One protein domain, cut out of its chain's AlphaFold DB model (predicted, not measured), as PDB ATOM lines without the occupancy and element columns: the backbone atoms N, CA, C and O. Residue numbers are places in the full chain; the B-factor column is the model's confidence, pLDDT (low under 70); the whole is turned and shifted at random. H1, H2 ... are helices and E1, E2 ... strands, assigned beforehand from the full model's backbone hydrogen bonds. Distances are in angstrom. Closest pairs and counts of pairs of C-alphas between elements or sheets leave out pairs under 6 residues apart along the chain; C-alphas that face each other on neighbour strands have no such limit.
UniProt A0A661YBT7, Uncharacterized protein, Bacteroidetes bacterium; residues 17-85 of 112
ATOM      1  N   TYR A  17     296.128 270.256 465.400       95.88
ATOM      2  CA  TYR A  17     297.350 269.512 465.149       95.88
ATOM      3  C   TYR A  17     297.528 268.472 466.249       95.88
ATOM      4  O   TYR A  17     297.500 268.795 467.437       95.88
ATOM      5  N   TRP A  18     297.704 267.218 465.853       95.44
ATOM      6  CA  TRP A  18     297.796 266.102 466.780       95.44
ATOM      7  C   TRP A  18     298.897 265.143 466.358       95.44
ATOM      8  O   TRP A  18     299.002 264.765 465.193       95.44
ATOM      9  N   ASN A  19     299.715 264.765 467.331       92.94
ATOM     10  CA  ASN A  19     300.671 263.683 467.237       92.94
ATOM     11  C   ASN A  19     300.645 262.979 468.608       92.94
ATOM     12  O   ASN A  19     300.833 263.653 469.625       92.94
ATOM     13  N   PRO A  20     300.347 261.668 468.664       89.50
ATOM     14  CA  PRO A  20     300.253 260.935 469.925       89.50
ATOM     15  C   PRO A  20     301.604 260.777 470.642       89.50
ATOM     16  O   PRO A  20     301.624 260.526 471.843       89.50
ATOM     17  N   GLU A  21     302.722 260.941 469.932       92.50
ATOM     18  CA  GLU A  21     304.076 260.742 470.459       92.50
ATOM     19  C   GLU A  21     304.705 262.039 470.985       92.50
ATOM     20  O   GLU A  21     305.570 261.998 471.859       92.50
ATOM     21  N   THR A  22     304.300 263.203 470.467       92.12
ATOM     22  CA  THR A  22     304.899 264.488 470.851       92.12
ATOM     23  C   THR A  22     303.999 265.686 470.564       92.12
ATOM     24  O   THR A  22     303.220 265.708 469.615       92.12
ATOM     25  N   THR A  23     304.161 266.745 471.354       89.06
ATOM     26  CA  THR A  23     303.586 268.072 471.079       89.06
ATOM     27  C   THR A  23     304.570 269.017 470.386       89.06
ATOM     28  O   THR A  23     304.205 270.136 470.023       89.06
ATOM     29  N   GLU A  24     305.827 268.603 470.221       92.06
ATOM     30  CA  GLU A  24     306.859 269.366 469.524       92.06
ATOM     31  C   GLU A  24     306.744 269.119 468.021       92.06
ATOM     32  O   GLU A  24     307.228 268.128 467.483       92.06
ATOM     33  N   MET A  25     306.050 270.028 467.345       91.69
ATOM     34  CA  MET A  25     305.809 269.953 465.909       91.69
ATOM     35  C   MET A  25     306.510 271.096 465.182       91.69
ATOM     36  O   MET A  25     306.561 272.231 465.667       91.69
ATOM     37  N   ASP A  26     307.012 270.779 463.992       92.00
ATOM     38  CA  ASP A  26     307.629 271.735 463.080       92.00
ATOM     39  C   ASP A  26     306.590 272.367 462.141       92.00
ATOM     40  O   ASP A  26     305.937 271.679 461.345       92.00
ATOM     41  N   PHE A  27     306.505 273.694 462.187       90.44
ATOM     42  CA  PHE A  27     305.686 274.536 461.322       90.44
ATOM     43  C   PHE A  27     306.606 275.386 460.445       90.44
ATOM     44  O   PHE A  27     306.880 276.543 460.758       90.44
ATOM     45  N   SER A  28     307.128 274.794 459.367       86.88
ATOM     46  CA  SER A  28     308.033 275.458 458.418       86.88
ATOM     47  C   SER A  28     309.305 276.004 459.076       86.88
ATOM     48  O   SER A  28     309.640 277.179 458.947       86.88
ATOM     49  N   GLY A  29     309.997 275.164 459.850       89.31
ATOM     50  CA  GLY A  29     311.188 275.564 460.608       89.31
ATOM     51  C   GLY A  29     310.880 276.348 461.887       89.31
ATOM     52  O   GLY A  29     311.797 276.809 462.574       89.31
ATOM     53  N   MET A  30     309.601 276.534 462.230       91.19
ATOM     54  CA  MET A  30     309.166 277.270 463.414       91.19
ATOM     55  C   MET A  30     308.420 276.381 464.406       91.19
ATOM     56  O   MET A  30     307.660 275.490 464.044       91.19
ATOM     57  N   VAL A  31     308.553 276.703 465.693       94.81
ATOM     58  CA  VAL A  31     307.633 276.200 466.721       94.81
ATOM     59  C   VAL A  31     306.273 276.891 466.600       94.81
ATOM     60  O   VAL A  31     306.200 278.065 466.223       94.81
ATOM     61  N   PHE A  32     305.201 276.220 467.024       94.38
ATOM     62  CA  PHE A  32     303.820 276.696 466.857       94.38
ATOM     63  C   PHE A  32     303.576 278.132 467.341       94.38
ATOM     64  O   PHE A  32     302.929 278.935 466.674       94.38
ATOM     65  N   LYS A  33     304.159 278.515 468.483       93.69
ATOM     66  CA  LYS A  33     304.033 279.884 469.012       93.69
ATOM     67  C   LYS A  33     304.646 280.942 468.086       93.69
ATOM     68  O   LYS A  33     304.149 282.064 468.056       93.69
ATOM     69  N   LYS A  34     305.744 280.625 467.392       93.75
ATOM     70  CA  LYS A  34     306.361 281.524 466.403       93.75
ATOM     71  C   LYS A  34     305.538 281.541 465.119       93.75
ATOM     72  O   LYS A  34     305.256 282.623 464.625       93.75
ATOM     73  N   TRP A  35     305.069 280.379 464.677       92.25
ATOM     74  CA  TRP A  35     304.169 280.256 463.535       92.25
ATOM     75  C   TRP A  35     302.908 281.117 463.690       92.25
ATOM     76  O   TRP A  35     302.639 281.966 462.855       92.25
ATOM     77  N   LYS A  36     302.214 281.067 464.836       92.25
ATOM     78  CA  LYS A  36     301.031 281.924 465.066       92.25
ATOM     79  C   LYS A  36     301.314 283.431 465.005       92.25
ATOM     80  O   LYS A  36     300.402 284.228 464.789       92.25
ATOM     81  N   LYS A  37     302.569 283.846 465.211       92.25
ATOM     82  CA  LYS A  37     302.980 285.255 465.114       92.25
ATOM     83  C   LYS A  37     303.177 285.729 463.675       92.25
ATOM     84  O   LYS A  37     303.186 286.937 463.477       92.25
ATOM     85  N   THR A  38     303.289 284.831 462.693       88.69
ATOM     86  CA  THR A  38     303.310 285.206 461.265       88.69
ATOM     87  C   THR A  38     301.929 285.644 460.769       88.69
ATOM     88  O   THR A  38     301.805 286.197 459.684       88.69
ATOM     89  N   GLY A  39     300.885 285.444 461.582       88.06
ATOM     90  CA  GLY A  39     299.497 285.738 461.237       88.06
ATOM     91  C   GLY A  39     298.697 284.503 460.819       88.06
ATOM     92  O   GLY A  39     297.473 284.603 460.733       88.06
ATOM     93  N   GLN A  40     299.364 283.361 460.642       88.50
ATOM     94  CA  GLN A  40     298.756 282.062 460.360       88.50
ATOM     95  C   GLN A  40     298.201 281.398 461.629       88.50
ATOM     96  O   GLN A  40     298.590 281.734 462.747       88.50
ATOM     97  N   ASP A  41     297.290 280.439 461.464       93.31
ATOM     98  CA  ASP A  41     296.832 279.495 462.493       93.31
ATOM     99  C   ASP A  41     296.383 280.128 463.822       93.31
ATOM    100  O   ASP A  41     296.511 279.544 464.905       93.31
ATOM    101  N   LYS A  42     295.831 281.347 463.763       93.44
ATOM    102  CA  LYS A  42     295.439 282.152 464.934       93.44
ATOM    103  C   LYS A  42     294.478 281.414 465.866       93.44
ATOM    104  O   LYS A  42     294.618 281.534 467.087       93.44
ATOM    105  N   HIS A  43     293.574 280.608 465.327       95.50
ATOM    106  CA  HIS A  43     292.566 279.848 466.071       95.50
ATOM    107  C   HIS A  43     292.893 278.355 466.180       95.50
ATOM    108  O   HIS A  43     292.171 277.612 466.840       95.50
ATOM    109  N   SER A  44     293.997 277.912 465.584       95.94
ATOM    110  CA  SER A  44     294.439 276.522 465.652       95.94
ATOM    111  C   SER A  44     295.055 276.181 467.006       95.94
ATOM    112  O   SER A  44     295.560 277.058 467.728       95.94
ATOM    113  N   ILE A  45     295.048 274.889 467.327       95.44
ATOM    114  CA  ILE A  45     295.509 274.324 468.599       95.44
ATOM    115  C   ILE A  45     296.310 273.035 468.380       95.44
ATOM    116  O   ILE A  45     296.128 272.349 467.377       95.44
ATOM    117  N   ILE A  46     297.178 272.706 469.341       95.81
ATOM    118  CA  ILE A  46     297.820 271.389 469.451       95.81
ATOM    119  C   ILE A  46     297.129 270.646 470.595       95.81
ATOM    120  O   ILE A  46     297.218 271.092 471.740       95.81
ATOM    121  N   GLU A  47     296.402 269.568 470.298       94.62
ATOM    122  CA  GLU A  47     295.627 268.804 471.290       94.62
ATOM    123  C   GLU A  47     295.268 267.402 470.766       94.62
ATOM    124  O   GLU A  47     295.232 267.177 469.560       94.62
ATOM    125  N   ASP A  48     294.947 266.475 471.673       95.00
ATOM    126  CA  ASP A  48     294.255 265.225 471.341       95.00
ATOM    127  C   ASP A  48     292.826 265.520 470.811       95.00
ATOM    128  O   ASP A  48     292.016 266.128 471.521       95.00
ATOM    129  N   PRO A  49     292.474 265.098 469.581       95.19
ATOM    130  CA  PRO A  49     291.140 265.276 469.010       95.19
ATOM    131  C   PRO A  49     290.089 264.346 469.639       95.19
ATOM    132  O   PRO A  49     288.893 264.503 469.385       95.19
ATOM    133  N   TYR A  50     290.503 263.401 470.484       94.94
ATOM    134  CA  TYR A  50     289.691 262.352 471.087       94.94
ATOM    135  C   TYR A  50     288.999 261.492 470.029       94.94
ATOM    136  O   TYR A  50     287.777 261.319 470.081       94.94
ATOM    137  N   PHE A  51     289.757 260.961 469.068       95.00
ATOM    138  CA  PHE A  51     289.234 259.951 468.148       95.00
ATOM    139  C   PHE A  51     288.812 258.673 468.892       95.00
ATOM    140  O   PHE A  51     289.221 258.444 470.033       95.00
ATOM    141  N   VAL A  52     287.919 257.891 468.282       95.44
ATOM    142  CA  VAL A  52     287.396 256.653 468.875       95.44
ATOM    143  C   VAL A  52     288.475 255.576 468.908       95.44
ATOM    144  O   VAL A  52     288.731 255.041 469.985       95.44
ATOM    145  N   ASP A  53     289.103 255.292 467.766       95.19
ATOM    146  CA  ASP A  53     290.150 254.275 467.645       95.19
ATOM    147  C   ASP A  53     291.047 254.555 466.419       95.19
ATOM    148  O   ASP A  53     290.899 253.934 465.364       95.19
ATOM    149  N   PRO A  54     291.953 255.542 466.519       93.19
ATOM    150  CA  PRO A  54     292.777 255.963 465.389       93.19
ATOM    151  C   PRO A  54     293.771 254.887 464.919       93.19
ATOM    152  O   PRO A  54     294.129 254.890 463.743       93.19
ATOM    153  N   GLU A  55     294.176 253.952 465.789       91.44
ATOM    154  CA  GLU A  55     295.071 252.839 465.431       91.44
ATOM    155  C   GLU A  55     294.395 251.852 464.467       91.44
ATOM    156  O   GLU A  55     295.048 251.289 463.592       91.44
ATOM    157  N   ASN A  56     293.071 251.699 464.573       93.62
ATOM    158  CA  ASN A  56     292.254 250.906 463.651       93.62
ATOM    159  C   ASN A  56     291.500 251.773 462.623       93.62
ATOM    160  O   ASN A  56     290.478 251.354 462.081       93.62
ATOM    161  N   TYR A  57     292.009 252.976 462.333       89.50
ATOM    162  CA  TYR A  57     291.463 253.917 461.344       89.50
ATOM    163  C   TYR A  57     290.039 254.441 461.638       89.50
ATOM    164  O   TYR A  57     289.356 254.934 460.736       89.50
ATOM    165  N   ASP A  58     289.585 254.395 462.895       92.50
ATOM    166  CA  ASP A  58     288.331 255.011 463.339       92.50
ATOM    167  C   ASP A  58     288.566 256.439 463.859       92.50
ATOM    168  O   ASP A  58     288.763 256.699 465.053       92.50
ATOM    169  N   PHE A  59     288.494 257.390 462.928       92.12
ATOM    170  CA  PHE A  59     288.671 258.824 463.182       92.12
ATOM    171  C   PHE A  59     287.373 259.549 463.561       92.12
ATOM    172  O   PHE A  59     287.276 260.775 463.459       92.12
ATOM    173  N   ARG A  60     286.337 258.829 464.006       93.00
ATOM    174  CA  ARG A  60     285.142 259.484 464.554       93.00
ATOM    175  C   ARG A  60     285.503 260.194 465.857       93.00
ATOM    176  O   ARG A  60     286.290 259.701 466.660       93.00
ATOM    177  N   PHE A  61     284.902 261.355 466.105       93.62
ATOM    178  CA  PHE A  61     285.136 262.109 467.339       93.62
ATOM    179  C   PHE A  61     284.346 261.523 468.516       93.62
ATOM    180  O   PHE A  61     283.115 261.525 468.506       93.62
ATOM    181  N   ARG A  62     285.035 261.135 469.594       94.44
ATOM    182  CA  ARG A  62     284.422 260.727 470.871       94.44
ATOM    183  C   ARG A  62     283.884 261.918 471.669       94.44
ATOM    184  O   ARG A  62     282.948 261.768 472.451       94.44
ATOM    185  N   LYS A  63     284.470 263.113 471.502       94.12
ATOM    186  CA  LYS A  63     284.088 264.330 472.240       94.12
ATOM    187  C   LYS A  63     283.845 265.519 471.317       94.12
ATOM    188  O   LYS A  63     284.749 265.998 470.640       94.12
ATOM    189  N   LYS A  64     282.649 266.112 471.414       93.62
ATOM    190  CA  LYS A  64     282.301 267.341 470.674       93.62
ATOM    191  C   LYS A  64     283.154 268.556 471.052       93.62
ATOM    192  O   LYS A  64     283.176 269.547 470.336       93.62
ATOM    193  N   SER A  65     283.794 268.547 472.221       93.38
ATOM    194  CA  SER A  65     284.648 269.653 472.674       93.38
ATOM    195  C   SER A  65     285.908 269.828 471.832       93.38
ATOM    196  O   SER A  65     286.425 270.935 471.814       93.38
ATOM    197  N   ALA A  66     286.389 268.778 471.158       90.69
ATOM    198  CA  ALA A  66     287.589 268.853 470.335       90.69
ATOM    199  C   ALA A  66     287.353 269.762 469.126       90.69
ATOM    200  O   ALA A  66     287.859 270.879 469.064       90.69
ATOM    201  N   TYR A  67     286.473 269.335 468.222       93.31
ATOM    202  CA  TYR A  67     286.230 270.038 466.967       93.31
ATOM    203  C   TYR A  67     285.530 271.395 467.130       93.31
ATOM    204  O   TYR A  67     285.714 272.287 466.307       93.31
ATOM    205  N   ARG A  68     284.761 271.604 468.212       96.12
ATOM    206  CA  ARG A  68     284.109 272.901 468.466       96.12
ATOM    207  C   ARG A  68     285.103 274.039 468.699       96.12
ATOM    208  O   ARG A  68     284.767 275.172 468.386       96.12
ATOM    209  N   LYS A  69     286.310 273.755 469.202       95.06
ATOM    210  CA  LYS A  69     287.361 274.771 469.409       95.06
ATOM    211  C   LYS A  69     287.834 275.405 468.103       95.06
ATOM    212  O   LYS A  69     288.292 276.540 468.115       95.06
ATOM    213  N   ILE A  70     287.689 274.675 467.001       95.75
ATOM    214  CA  ILE A  70     288.098 275.096 465.663       95.75
ATOM    215  C   ILE A  70     286.904 275.303 464.722       95.75
ATOM    216  O   ILE A  70     287.068 275.360 463.510       95.75
ATOM    217  N   ASN A  71     285.682 275.383 465.262       95.12
ATOM    218  CA  ASN A  71     284.441 275.546 464.492       95.12
ATOM    219  C   ASN A  71     284.198 274.475 463.411       95.12
ATOM    220  O   ASN A  71     283.380 274.680 462.513       95.12
ATOM    221  N   PHE A  72     284.863 273.321 463.504       95.25
ATOM    222  CA  PHE A  72     284.679 272.239 462.547       95.25
ATOM    223  C   PHE A  72     283.303 271.598 462.728       95.25
ATOM    224  O   PHE A  72     282.858 271.342 463.850       95.25
ATOM    225  N   GLN A  73     282.633 271.334 461.610       93.31
ATOM    226  CA  GLN A  73     281.347 270.649 461.566       93.31
ATOM    227  C   GLN A  73     281.579 269.229 461.043       93.31
ATOM    228  O   GLN A  73     281.909 269.075 459.866       93.31
ATOM    229  N   PRO A  74     281.442 268.190 461.889       91.44
ATOM    230  CA  PRO A  74     281.555 266.817 461.430       91.44
ATOM    231  C   PRO A  74     280.534 266.517 460.339       91.44
ATOM    232  O   PRO A  74     279.369 266.902 460.443       91.44
ATOM    233  N   PHE A  75     280.975 265.780 459.331       90.38
ATOM    234  CA  PHE A  75     280.136 265.260 458.265       90.38
ATOM    235  C   PHE A  75     280.285 263.741 458.199       90.38
ATOM    236  O   PHE A  75     281.284 263.180 458.658       90.38
ATOM    237  N   ASP A  76     279.277 263.074 457.645       89.94
ATOM    238  CA  ASP A  76     279.359 261.647 457.370       89.94
ATOM    239  C   ASP A  76     280.227 261.432 456.129       89.94
ATOM    240  O   ASP A  76     279.814 261.689 455.001       89.94
ATOM    241  N   TYR A  77     281.470 261.009 456.337       88.75
ATOM    242  CA  TYR A  77     282.383 260.746 455.231       88.75
ATOM    243  C   TYR A  77     282.067 259.427 454.513       88.75
ATOM    244  O   TYR A  77     282.575 259.215 453.415       88.75
ATOM    245  N   SER A  78     281.227 258.550 455.082       88.06
ATOM    246  CA  SER A  78     280.855 257.277 454.442       88.06
ATOM    247  C   SER A  78     279.999 257.471 453.188       88.06
ATOM    248  O   SER A  78     279.931 256.586 452.338       88.06
ATOM    249  N   ILE A  79     279.400 258.654 453.048       90.44
ATOM    250  CA  ILE A  79     278.633 259.071 451.872       90.44
ATOM    251  C   ILE A  79     279.428 260.000 450.941       90.44
ATOM    252  O   ILE A  79     278.858 260.570 450.009       90.44
ATOM    253  N   ALA A  80     280.728 260.195 451.187       90.31
ATOM    254  CA  ALA A  80     281.567 260.999 450.308       90.31
ATOM    255  C   ALA A  80     281.766 260.293 448.957       90.31
ATOM    256  O   ALA A  80     281.964 259.081 448.894       90.31
ATOM    257  N   GLY A  81     281.736 261.060 447.868       91.00
ATOM    258  CA  GLY A  81     281.867 260.541 446.506       91.00
ATOM    259  C   GLY A  81     280.803 261.095 445.564       91.00
ATOM    260  O   GLY A  81     280.041 261.996 445.918       91.00
ATOM    261  N   VAL A  82     280.774 260.572 444.338       94.31
ATOM    262  CA  VAL A  82     279.808 260.982 443.312       94.31
ATOM    263  C   VAL A  82     278.496 260.215 443.499       94.31
ATOM    264  O   VAL A  82     278.477 258.986 443.504       94.31
ATOM    265  N   TYR A  83     277.390 260.944 443.639       91.62
ATOM    266  CA  TYR A  83     276.036 260.411 443.811       91.62
ATOM    267  C   TYR A  83     275.100 260.899 442.693       91.62
ATOM    268  O   TYR A  83     275.430 261.814 441.941       91.62
ATOM    269  N   GLY A  84     273.910 260.298 442.588       93.62
ATOM    270  CA  GLY A  84     272.901 260.673 441.592       93.62
ATOM    271  C   GLY A  84     273.020 259.888 440.283       93.62
ATOM    272  O   GLY A  84     272.914 258.663 440.308       93.62
ATOM    273  N   ASP A  85     273.184 260.600 439.167       96.25
ATOM    274  CA  ASP A  85     273.179 260.057 437.799       96.25
ATOM    275  C   ASP A  85     274.251 258.972 437.605       96.25
ATOM    276  O   ASP A  85     275.426 259.170 437.931       96.25
TER     277      ASP A  85
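AT A GLANCE: This is residues 17 to 85 of the 112 residues of an uncharacterized protein of Bacteroidetes bacterium (UniProt A0A661YBT7). With little regular structure, the chain winds loosely from H1 at one end, past the small antiparallel hairpin of E1 and E2 and the short H2, to a tail, residues 78 to 85, that sticks out. The printed part has 69 residues, two named helices and two named strands in the order H1, E1, E2, H2; the class is mixed, with 19 residues in named elements. It is loose, radius of gyration of the C-alphas 15.3 A, spanning 47 by 28 by 22 A.

IN THESE COORDINATES: H1, residues 32 to 38, begins at C-alpha 32 (303.820, 276.696, 466.857) and is 10.2 A long. E1 is residues 51 to 53, E2 residues 58 to 61. H2, residues 64 to 68, ends at C-alpha 68 (284.109, 272.901, 468.466).

HOW THE PARTS SIT: H1 has 1 of 3 O i to N i+4 pairs within hydrogen-bond range, and 3 of 4 O i to N i+3 pairs; H2 has every i+4 pair. H1 is apart from E2 and H2. E1 and E2 stand at 149 degrees; N 52 and O 60 are 2.9 A apart.

THE WHOLE: The C-alphas of Lys 34 and Asp 85, the farthest apart, are 48.8 A apart. The printed part has no cut. The link H1 to E1 is long. No printed residue is under 70 in pLDDT.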